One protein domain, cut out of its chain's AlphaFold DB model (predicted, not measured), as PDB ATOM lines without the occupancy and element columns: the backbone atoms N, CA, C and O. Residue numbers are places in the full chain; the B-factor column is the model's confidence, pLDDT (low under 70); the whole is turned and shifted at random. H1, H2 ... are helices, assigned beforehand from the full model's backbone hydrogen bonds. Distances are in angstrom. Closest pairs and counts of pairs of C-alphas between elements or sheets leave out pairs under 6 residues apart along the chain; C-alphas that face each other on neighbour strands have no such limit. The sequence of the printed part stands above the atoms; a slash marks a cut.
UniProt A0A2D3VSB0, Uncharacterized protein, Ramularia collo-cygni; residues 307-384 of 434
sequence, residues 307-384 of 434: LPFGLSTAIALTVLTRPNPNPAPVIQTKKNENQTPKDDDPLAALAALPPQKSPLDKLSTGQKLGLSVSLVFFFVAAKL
ATOM      1  N   LEU A 307     -13.196 -15.626  -8.648       97.56
ATOM      2  CA  LEU A 307     -13.029 -14.182  -8.827       97.56
ATOM      3  C   LEU A 307     -12.883 -13.433  -7.485       97.56
ATOM      4  O   LEU A 307     -11.934 -12.653  -7.356       97.56
ATOM      5  N   PRO A 308     -13.727 -13.660  -6.452       97.62
ATOM      6  CA  PRO A 308     -13.510 -13.092  -5.120       97.62
ATOM      7  C   PRO A 308     -12.142 -13.451  -4.533       97.62
ATOM      8  O   PRO A 308     -11.467 -12.586  -3.964       97.62
ATOM      9  N   PHE A 309     -11.713 -14.708  -4.700       98.25
ATOM     10  CA  PHE A 309     -10.390 -15.147  -4.270       98.25
ATOM     11  C   PHE A 309      -9.290 -14.402  -5.030       98.25
ATOM     12  O   PHE A 309      -8.426 -13.799  -4.400       98.25
ATOM     13  N   GLY A 310      -9.374 -14.341  -6.363       98.00
ATOM     14  CA  GLY A 310      -8.416 -13.624  -7.206       98.00
ATOM     15  C   GLY A 310      -8.275 -12.144  -6.842       98.00
ATOM     16  O   GLY A 310      -7.156 -11.633  -6.758       98.00
ATOM     17  N   LEU A 311      -9.385 -11.460  -6.541       97.81
ATOM     18  CA  LEU A 311      -9.357 -10.071  -6.078       97.81
ATOM     19  C   LEU A 311      -8.669  -9.937  -4.713       97.81
ATOM     20  O   LEU A 311      -7.804  -9.074  -4.550       97.81
ATOM     21  N   SER A 312      -9.010 -10.797  -3.748       98.00
ATOM     22  CA  SER A 312      -8.361 -10.801  -2.432       98.00
ATOM     23  C   SER A 312      -6.863 -11.079  -2.556       98.00
ATOM     24  O   SER A 312      -6.046 -10.333  -2.026       98.00
ATOM     25  N   THR A 313      -6.459 -12.072  -3.347       98.06
ATOM     26  CA  THR A 313      -5.042 -12.360  -3.591       98.06
ATOM     27  C   THR A 313      -4.324 -11.170  -4.230       98.06
ATOM     28  O   THR A 313      -3.218 -10.840  -3.803       98.06
ATOM     29  N   ALA A 314      -4.937 -10.469  -5.189       97.94
ATOM     30  CA  ALA A 314      -4.346  -9.276  -5.802       97.94
ATOM     31  C   ALA A 314      -4.146  -8.126  -4.791       97.94
ATOM     32  O   ALA A 314      -3.102  -7.460  -4.789       97.94
ATOM     33  N   ILE A 315      -5.112  -7.906  -3.893       97.19
ATOM     34  CA  ILE A 315      -5.011  -6.909  -2.814       97.19
ATOM     35  C   ILE A 315      -3.933  -7.324  -1.805       97.19
ATOM     36  O   ILE A 315      -3.048  -6.523  -1.487       97.19
ATOM     37  N   ALA A 316      -3.950  -8.575  -1.342       97.62
ATOM     38  CA  ALA A 316      -2.958  -9.122  -0.422       97.62
ATOM     39  C   ALA A 316      -1.539  -9.032  -1.002       97.62
ATOM     40  O   ALA A 316      -0.629  -8.556  -0.323       97.62
ATOM     41  N   LEU A 317      -1.355  -9.386  -2.277       96.75
ATOM     42  CA  LEU A 317      -0.082  -9.251  -2.981       96.75
ATOM     43  C   LEU A 317       0.378  -7.791  -3.002       96.75
ATOM     44  O   LEU A 317       1.537  -7.500  -2.705       96.75
ATOM     45  N   THR A 318      -0.533  -6.856  -3.269       96.06
ATOM     46  CA  THR A 318      -0.235  -5.419  -3.227       96.06
ATOM     47  C   THR A 318       0.214  -4.966  -1.837       96.06
ATOM     48  O   THR A 318       1.070  -4.094  -1.732       96.06
ATOM     49  N   VAL A 319      -0.329  -5.535  -0.761       95.50
ATOM     50  CA  VAL A 319       0.057  -5.204   0.622       95.50
ATOM     51  C   VAL A 319       1.408  -5.820   0.996       95.50
ATOM     52  O   VAL A 319       2.266  -5.129   1.548       95.50
ATOM     53  N   LEU A 320       1.614  -7.098   0.678       94.81
ATOM     54  CA  LEU A 320       2.827  -7.848   1.017       94.81
ATOM     55  C   LEU A 320       4.056  -7.328   0.275       94.81
ATOM     56  O   LEU A 320       5.150  -7.277   0.827       94.81
ATOM     57  N   THR A 321       3.868  -6.897  -0.969       94.62
ATOM     58  CA  THR A 321       4.952  -6.402  -1.816       94.62
ATOM     59  C   THR A 321       5.259  -4.920  -1.604       94.62
ATOM     60  O   THR A 321       6.170  -4.408  -2.252       94.62
ATOM     61  N   ARG A 322       4.546  -4.200  -0.727       91.12
ATOM     62  CA  ARG A 322       4.909  -2.813  -0.400       91.12
ATOM     63  C   ARG A 322       6.287  -2.791   0.266       91.12
ATOM     64  O   ARG A 322       6.463  -3.483   1.272       91.12
ATOM     65  N   PRO A 323       7.245  -1.992  -0.241       87.31
ATOM     66  CA  PRO A 323       8.498  -1.764   0.462       87.31
ATOM     67  C   PRO A 323       8.183  -1.265   1.871       87.31
ATOM     68  O   PRO A 323       7.404  -0.323   2.033       87.31
ATOM     69  N   ASN A 324       8.751  -1.904   2.893       80.31
ATOM     70  CA  ASN A 324       8.634  -1.387   4.248       80.31
ATOM     71  C   ASN A 324       9.382  -0.043   4.277       80.31
ATOM     72  O   ASN A 324      10.580  -0.046   4.001       80.31
ATOM     73  N   PRO A 325       8.725   1.095   4.565       67.94
ATOM     74  CA  PRO A 325       9.381   2.403   4.554       67.94
ATOM     75  C   PRO A 325      10.447   2.552   5.652       67.94
ATOM     76  O   PRO A 325      11.219   3.503   5.614       67.94
ATOM     77  N   ASN A 326      10.512   1.613   6.605       57.50
ATOM     78  CA  ASN A 326      11.485   1.599   7.691       57.50
ATOM     79  C   ASN A 326      12.391   0.357   7.659       57.50
ATOM     80  O   ASN A 326      12.304  -0.482   8.555       57.50
ATOM     81  N   PRO A 327      13.353   0.248   6.734       52.44
ATOM     82  CA  PRO A 327      14.640  -0.300   7.085       52.44
ATOM     83  C   PRO A 327      15.472   0.887   7.577       52.44
ATOM     84  O   PRO A 327      16.475   1.243   6.962       52.44
ATOM     85  N   ALA A 328      15.041   1.572   8.649       53.47
ATOM     86  CA  ALA A 328      16.034   2.344   9.383       53.47
ATOM     87  C   ALA A 328      17.145   1.328   9.666       53.47
ATOM     88  O   ALA A 328      16.803   0.226  10.117       53.47
ATOM     89  N   PRO A 329      18.421   1.611   9.334       52.19
ATOM     90  CA  PRO A 329      19.482   0.760   9.815       52.19
ATOM     91  C   PRO A 329      19.219   0.705  11.305       52.19
ATOM     92  O   PRO A 329      19.213   1.740  11.980       52.19
ATOM     93  N   VAL A 330      18.864  -0.481  11.795       49.53
ATOM     94  CA  VAL A 330      18.945  -0.760  13.208       49.53
ATOM     95  C   VAL A 330      20.437  -0.616  13.420       49.53
ATOM     96  O   VAL A 330      21.203  -1.560  13.254       49.53
ATOM     97  N   ILE A 331      20.866   0.619  13.695       52.97
ATOM     98  CA  ILE A 331      21.967   0.888  14.580       52.97
ATOM     99  C   ILE A 331      21.467   0.151  15.801       52.97
ATOM    100  O   ILE A 331      20.669   0.668  16.580       52.97
ATOM    101  N   GLN A 332      21.801  -1.140  15.843       52.16
ATOM    102  CA  GLN A 332      21.833  -1.908  17.047       52.16
ATOM    103  C   GLN A 332      22.805  -1.059  17.833       52.16
ATOM    104  O   GLN A 332      24.019  -1.134  17.649       52.16
ATOM    105  N   THR A 333      22.259  -0.110  18.593       51.31
ATOM    106  CA  THR A 333      22.881   0.348  19.803       51.31
ATOM    107  C   THR A 333      23.181  -0.972  20.466       51.31
ATOM    108  O   THR A 333      22.268  -1.633  20.959       51.31
ATOM    109  N   LYS A 334      24.428  -1.435  20.287       50.69
ATOM    110  CA  LYS A 334      25.037  -2.480  21.082       50.69
ATOM    111  C   LYS A 334      24.753  -1.979  22.478       50.69
ATOM    112  O   LYS A 334      25.385  -1.038  22.950       50.69
ATOM    113  N   LYS A 335      23.651  -2.460  23.044       51.75
ATOM    114  CA  LYS A 335      23.317  -2.268  24.432       51.75
ATOM    115  C   LYS A 335      24.483  -2.985  25.064       51.75
ATOM    116  O   LYS A 335      24.535  -4.200  24.944       51.75
ATOM    117  N   ASN A 336      25.487  -2.212  25.483       53.94
ATOM    118  CA  ASN A 336      26.749  -2.725  25.980       53.94
ATOM    119  C   ASN A 336      26.399  -3.779  27.020       53.94
ATOM    120  O   ASN A 336      25.943  -3.462  28.118       53.94
ATOM    121  N   GLU A 337      26.529  -5.027  26.595       50.31
ATOM    122  CA  GLU A 337      26.302  -6.233  27.357       50.31
ATOM    123  C   GLU A 337      27.544  -6.405  28.228       50.31
ATOM    124  O   GLU A 337      28.339  -7.314  28.066       50.31
ATOM    125  N   ASN A 338      27.739  -5.448  29.139       56.34
ATOM    126  CA  ASN A 338      28.559  -5.617  30.332       56.34
ATOM    127  C   ASN A 338      27.675  -6.227  31.432       56.34
ATOM    128  O   ASN A 338      27.625  -5.738  32.558       56.34
ATOM    129  N   GLN A 339      26.919  -7.271  31.089       57.09
ATOM    130  CA  GLN A 339      26.423  -8.215  32.080       57.09
ATOM    131  C   GLN A 339      27.428  -9.356  32.101       57.09
ATOM    132  O   GLN A 339      27.396 -10.257  31.272       57.09
ATOM    133  N   THR A 340      28.379  -9.245  33.024       56.94
ATOM    134  CA  THR A 340      29.242 -10.354  33.421       56.94
ATOM    135  C   THR A 340      28.358 -11.543  33.807       56.94
ATOM    136  O   THR A 340      27.469 -11.362  34.649       56.94
ATOM    137  N   PRO A 341      28.568 -12.722  33.200       55.91
ATOM    138  CA  PRO A 341      27.817 -13.920  33.530       55.91
ATOM    139  C   PRO A 341      28.152 -14.307  34.971       55.91
ATOM    140  O   PRO A 341      29.318 -14.318  35.358       55.91
ATOM    141  N   LYS A 342      27.119 -14.534  35.782       59.28
ATOM    142  CA  LYS A 342      27.254 -15.155  37.099       59.28
ATOM    143  C   LYS A 342      26.763 -16.590  36.943       59.28
ATOM    144  O   LYS A 342      25.672 -16.797  36.417       59.28
ATOM    145  N   ASP A 343      27.634 -17.509  37.318       63.53
ATOM    146  CA  ASP A 343      27.637 -18.916  36.942       63.53
ATOM    147  C   ASP A 343      26.475 -19.764  37.519       63.53
ATOM    148  O   ASP A 343      25.930 -19.466  38.582       63.53
ATOM    149  N   ASP A 344      26.178 -20.842  36.776       60.69
ATOM    150  CA  ASP A 344      25.746 -22.186  37.209       60.69
ATOM    151  C   ASP A 344      24.298 -22.507  37.642       60.69
ATOM    152  O   ASP A 344      24.098 -23.181  38.647       60.69
ATOM    153  N   ASP A 345      23.291 -22.216  36.804       74.12
ATOM    154  CA  ASP A 345      22.003 -22.942  36.863       74.12
ATOM    155  C   ASP A 345      21.692 -23.683  35.538       74.12
ATOM    156  O   ASP A 345      21.139 -23.095  34.600       74.12
ATOM    157  N   PRO A 346      21.983 -24.998  35.427       72.06
ATOM    158  CA  PRO A 346      21.750 -25.775  34.201       72.06
ATOM    159  C   PRO A 346      20.261 -25.937  33.851       72.06
ATOM    160  O   PRO A 346      19.924 -26.200  32.696       72.06
ATOM    161  N   LEU A 347      19.350 -25.725  34.810       67.00
ATOM    162  CA  LEU A 347      17.903 -25.743  34.562       67.00
ATOM    163  C   LEU A 347      17.406 -24.464  33.859       67.00
ATOM    164  O   LEU A 347      16.431 -24.514  33.107       67.00
ATOM    165  N   ALA A 348      18.089 -23.327  34.044       66.44
ATOM    166  CA  ALA A 348      17.738 -22.063  33.391       66.44
ATOM    167  C   ALA A 348      18.078 -22.069  31.888       66.44
ATOM    168  O   ALA A 348      17.414 -21.397  31.097       66.44
ATOM    169  N   ALA A 349      19.051 -22.888  31.473       67.31
ATOM    170  CA  ALA A 349      19.455 -23.028  30.074       67.31
ATOM    171  C   ALA A 349      18.359 -23.653  29.184       67.31
ATOM    172  O   ALA A 349      18.250 -23.300  28.011       67.31
ATOM    173  N   LEU A 350      17.497 -24.524  29.731       67.12
ATOM    174  CA  LEU A 350      16.365 -25.111  28.993       67.12
ATOM    175  C   LEU A 350      15.162 -24.160  28.885       67.12
ATOM    176  O   LEU A 350      14.422 -24.216  27.902       67.12
ATOM    177  N   ALA A 351      14.996 -23.240  29.840       69.44
ATOM    178  CA  ALA A 351      13.994 -22.173  29.771       69.44
ATOM    179  C   ALA A 351      14.406 -21.016  28.832       69.44
ATOM    180  O   ALA A 351      13.576 -20.181  28.477       69.44
ATOM    181  N   ALA A 352      15.672 -20.977  28.402       70.31
ATOM    182  CA  ALA A 352      16.238 -19.923  27.563       70.31
ATOM    183  C   ALA A 352      16.098 -20.173  26.049       70.31
ATOM    184  O   ALA A 352      16.738 -19.472  25.258       70.31
ATOM    185  N   LEU A 353      15.272 -21.135  25.611       78.00
ATOM    186  CA  LEU A 353      14.982 -21.269  24.184       78.00
ATOM    187  C   LEU A 353      14.355 -19.958  23.690       78.00
ATOM    188  O   LEU A 353      13.302 -19.552  24.195       78.00
ATOM    189  N   PRO A 354      14.994 -19.262  22.731       80.06
ATOM    190  CA  PRO A 354      14.493 -17.986  22.266       80.06
ATOM    191  C   PRO A 354      13.084 -18.222  21.720       80.06
ATOM    192  O   PRO A 354      12.904 -19.134  20.906       80.06
ATOM    193  N   PRO A 355      12.078 -17.438  22.149       82.06
ATOM    194  CA  PRO A 355      10.718 -17.615  21.672       82.06
ATOM    195  C   PRO A 355      10.747 -17.581  20.145       82.06
ATOM    196  O   PRO A 355      11.205 -16.594  19.557       82.06
ATOM    197  N   GLN A 356      10.321 -18.677  19.505       81.12
ATOM    198  CA  GLN A 356      10.189 -18.746  18.054       81.12
ATOM    199  C   GLN A 356       9.199 -17.662  17.638       81.12
ATOM    200  O   GLN A 356       7.984 -17.816  17.749       81.12
ATOM    201  N   LYS A 357       9.727 -16.519  17.200       86.00
ATOM    202  CA  LYS A 357       8.904 -15.434  16.679       86.00
ATOM    203  C   LYS A 357       8.254 -15.944  15.406       86.00
ATOM    204  O   LYS A 357       8.950 -16.394  14.491       86.00
ATOM    205  N   SER A 358       6.930 -15.885  15.362       90.00
ATOM    206  CA  SER A 358       6.172 -16.331  14.203       90.00
ATOM    207  C   SER A 358       6.628 -15.542  12.965       90.00
ATOM    208  O   SER A 358       7.011 -14.370  13.076       90.00
ATOM    209  N   PRO A 359       6.589 -16.118  11.752       86.00
ATOM    210  CA  PRO A 359       6.906 -15.367  10.536       86.00
ATOM    211  C   PRO A 359       6.005 -14.128  10.369       86.00
ATOM    212  O   PRO A 359       6.416 -13.144   9.754       86.00
ATOM    213  N   LEU A 360       4.814 -14.139  10.983       84.50
ATOM    214  CA  LEU A 360       3.866 -13.026  11.011       84.50
ATOM    215  C   LEU A 360       4.321 -11.854  11.893       84.50
ATOM    216  O   LEU A 360       3.871 -10.727  11.680       84.50
ATOM    217  N   ASP A 361       5.241 -12.062  12.835       87.38
ATOM    218  CA  ASP A 361       5.792 -10.983  13.664       87.38
ATOM    219  C   ASP A 361       6.748 -10.073  12.893       87.38
ATOM    220  O   ASP A 361       7.006  -8.946  13.312       87.38
ATOM    221  N   LYS A 362       7.218 -10.520  11.722       88.88
ATOM    222  CA  LYS A 362       8.021  -9.696  10.808       88.88
ATOM    223  C   LYS A 362       7.174  -8.709   9.998       88.88
ATOM    224  O   LYS A 362       7.729  -7.778   9.414       88.88
ATOM    225  N   LEU A 363       5.852  -8.896   9.944       91.56
ATOM    226  CA  LEU A 363       4.958  -8.018   9.191       91.56
ATOM    227  C   LEU A 363       4.716  -6.712   9.950       91.56
ATOM    228  O   LEU A 363       4.386  -6.709  11.138       91.56
ATOM    229  N   SER A 364       4.810  -5.591   9.235       91.69
ATOM    230  CA  SER A 364       4.446  -4.278   9.775       91.69
ATOM    231  C   SER A 364       2.963  -4.248  10.164       91.69
ATOM    232  O   SER A 364       2.131  -4.845   9.480       91.69
ATOM    233  N   THR A 365       2.593  -3.498  11.208       91.25
ATOM    234  CA  THR A 365       1.187  -3.303  11.614       91.25
ATOM    235  C   THR A 365       0.308  -2.860  10.440       91.25
ATOM    236  O   THR A 365      -0.825  -3.314  10.310       91.25
ATOM    237  N   GLY A 366       0.848  -2.042   9.527       90.06
ATOM    238  CA  GLY A 366       0.137  -1.630   8.315       90.06
ATOM    239  C   GLY A 366      -0.098  -2.771   7.318       90.06
ATOM    240  O   GLY A 366      -1.137  -2.807   6.667       90.06
ATOM    241  N   GLN A 367       0.828  -3.731   7.221       94.12
ATOM    242  CA  GLN A 367       0.642  -4.931   6.399       94.12
ATOM    243  C   GLN A 367      -0.379  -5.878   7.027       94.12
ATOM    244  O   GLN A 367      -1.241  -6.385   6.318       94.12
ATOM    245  N   LYS A 368      -0.340  -6.057   8.354       94.75
ATOM    246  CA  LYS A 368      -1.346  -6.842   9.090       94.75
ATOM    247  C   LYS A 368      -2.753  -6.270   8.880       94.75
ATOM    248  O   LYS A 368      -3.665  -7.005   8.515       94.75
ATOM    249  N   LEU A 369      -2.905  -4.948   9.015       95.31
ATOM    250  CA  LEU A 369      -4.167  -4.261   8.732       95.31
ATOM    251  C   LEU A 369      -4.584  -4.426   7.263       95.31
ATOM    252  O   LEU A 369      -5.731  -4.754   6.989       95.31
ATOM    253  N   GLY A 370      -3.661  -4.255   6.313       93.81
ATOM    254  CA  GLY A 370      -3.957  -4.428   4.888       93.81
ATOM    255  C   GLY A 370      -4.407  -5.848   4.518       93.81
ATOM    256  O   GLY A 370      -5.323  -6.002   3.715       93.81
ATOM    257  N   LEU A 371      -3.819  -6.879   5.131       96.19
ATOM    258  CA  LEU A 371      -4.252  -8.272   4.966       96.19
ATOM    259  C   LEU A 371      -5.648  -8.507   5.553       96.19
ATOM    260  O   LEU A 371      -6.466  -9.179   4.930       96.19
ATOM    261  N   SER A 372      -5.948  -7.905   6.707       96.56
ATOM    262  CA  SER A 372      -7.299  -7.932   7.279       96.56
ATOM    263  C   SER A 372      -8.320  -7.271   6.344       96.56
ATOM    264  O   SER A 372      -9.371  -7.854   6.087       96.56
ATOM    265  N   VAL A 373      -7.991  -6.117   5.748       94.88
ATOM    266  CA  VAL A 373      -8.854  -5.465   4.747       94.88
ATOM    267  C   VAL A 373      -9.075  -6.371   3.533       94.88
ATOM    268  O   VAL A 373     -10.201  -6.477   3.058       94.88
ATOM    269  N   SER A 374      -8.041  -7.071   3.060       96.75
ATOM    270  CA  SER A 374      -8.168  -8.033   1.958       96.75
ATOM    271  C   SER A 374      -9.197  -9.130   2.248       96.75
ATOM    272  O   SER A 374     -10.008  -9.464   1.386       96.75
ATOM    273  N   LEU A 375      -9.206  -9.657   3.478       97.19
ATOM    274  CA  LEU A 375     -10.174 -10.667   3.909       97.19
ATOM    275  C   LEU A 375     -11.607 -10.111   3.923       97.19
ATOM    276  O   LEU A 375     -12.526 -10.776   3.459       97.19
ATOM    277  N   VAL A 376     -11.807  -8.880   4.398       96.88
ATOM    278  CA  VAL A 376     -13.128  -8.228   4.359       96.88
ATOM    279  C   VAL A 376     -13.607  -8.059   2.913       96.88
ATOM    280  O   VAL A 376     -14.759  -8.362   2.600       96.88
ATOM    281  N   PHE A 377     -12.714  -7.645   2.010       94.81
ATOM    282  CA  PHE A 377     -13.034  -7.495   0.589       94.81
ATOM    283  C   PHE A 377     -13.414  -8.811  -0.091       94.81
ATOM    284  O   PHE A 377     -14.241  -8.776  -0.995       94.81
ATOM    285  N   PHE A 378     -12.886  -9.956   0.351       97.44
ATOM    286  CA  PHE A 378     -13.312 -11.267  -0.148       97.44
ATOM    287  C   PHE A 378     -14.812 -11.512   0.088       97.44
ATOM    288  O   PHE A 378     -15.536 -11.874  -0.839       97.44
ATOM    289  N   PHE A 379     -15.305 -11.254   1.305       97.00
ATOM    290  CA  PHE A 379     -16.721 -11.454   1.635       97.00
ATOM    291  C   PHE A 379     -17.642 -10.482   0.898       97.00
ATOM    292  O   PHE A 379     -18.726 -10.872   0.463       97.00
ATOM    293  N   VAL A 380     -17.205  -9.231   0.719       94.88
ATOM    294  CA  VAL A 380     -17.936  -8.252  -0.096       94.88
ATOM    295  C   VAL A 380     -17.969  -8.705  -1.557       94.88
ATOM    296  O   VAL A 380     -19.035  -8.738  -2.166       94.88
ATOM    297  N   ALA A 381     -16.822  -9.116  -2.103       95.88
ATOM    298  CA  ALA A 381     -16.681  -9.566  -3.482       95.88
ATOM    299  C   ALA A 381     -17.562 -10.779  -3.806       95.88
ATOM    300  O   ALA A 381     -18.128 -10.834  -4.890       95.88
ATOM    301  N   ALA A 382     -17.766 -11.696  -2.855       96.50
ATOM    302  CA  ALA A 382     -18.652 -12.850  -3.021       96.50
ATOM    303  C   ALA A 382     -20.133 -12.487  -3.270       96.50
ATOM    304  O   ALA A 382     -20.925 -13.351  -3.641       96.50
ATOM    305  N   LYS A 383     -20.535 -11.227  -3.045       94.94
ATOM    306  CA  LYS A 383     -21.894 -10.723  -3.313       94.94
ATOM    307  C   LYS A 383     -21.973  -9.801  -4.529       94.94
ATOM    308  O   LYS A 383     -23.072  -9.376  -4.884       94.94
ATOM    309  N   LEU A 384     -20.841  -9.471  -5.148       94.69
ATOM    310  CA  LEU A 384     -20.799  -8.601  -6.320       94.69
ATOM    311  C   LEU A 384     -20.999  -9.412  -7.610       94.69
ATOM    312  O   LEU A 384     -20.572 -10.567  -7.666       94.69
TER     313      LEU A 384
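AT A GLANCE: This is residues 307 to 384 of the 434 residues of an uncharacterized protein of Ramularia collo-cygni (UniProt A0A2D3VSB0). Two helices, H1 and H4, lie side by side and run opposite ways as a pair, and between them the chain swings far out in one wide, open loop. The loop leaves the end of H1, holds the very short helix H2 in its far part, and comes back through the very short H3 to the start of H4; its residues 327 to 359 stand free and stick out from the pair. The printed part has 78 residues with four named helices, in the order H1, H2, H3, H4, and no named strand; the class is all helix, with 39 of the 78 residues in the helices. The whole is extended, with a radius of gyration of the C-alphas of 20.9 A and spans of 66 by 31 by 13 A, and the free loop makes much of the length.

IN THESE COORDINATES: H1 covers residues 307 to 320 and begins at C-alpha 307, at (-13.029, -14.182, -8.827); it is 19.7 A long from first to last C-alpha. Residues 321 to 347 follow with no named element. H2 is residues 348 to 351, with C-alpha 348 at (17.738, -22.063, 33.391). H3 is residues 359 to 362. H4 covers residues 365 to 381, is 24.2 A long from first to last C-alpha, and ends at C-alpha 381, at (-16.681, -9.566, -3.482).

HOW THE PARTS SIT: H1 and H4 touch, with 21 pairs of C-alphas within 8 A. Their closest C-alphas are those of Pro 308 and Ala 381, 5.0 A apart. They run opposite ways at a shallow tilt of 10 degrees, and their centres are 8.9 A apart. H3 is apart from H1, and it is only just apart from H4, their closest C-alphas being 8.3 A from each other. H2 touches no helix and is apart from H1, H3 and H4. In H1 every O i to N i+4 pair is within hydrogen-bond range; in H4 12 of 13 are, and H2 and H3, with four residues each, are too short for such a pair.

THE WHOLE: The two C-alphas farthest apart, those of Asp 343 and Leu 384, are 65.8 A from each other, while the first and last printed C-alphas, of Leu 307 and Leu 384, are 9.9 A apart. Without the stretch that stands free, 45 residues remain, spanning 37 by 14 by 14 A. The link from H1 to H2 is long, with 27 residues; that from H2 to H3 is short, with 7, and that from H3 to H4 is tight, with 2. The printed part has no cut. Its mean pLDDT is 80.8, and residues 325 to 344 and 347 to 351 are under 70.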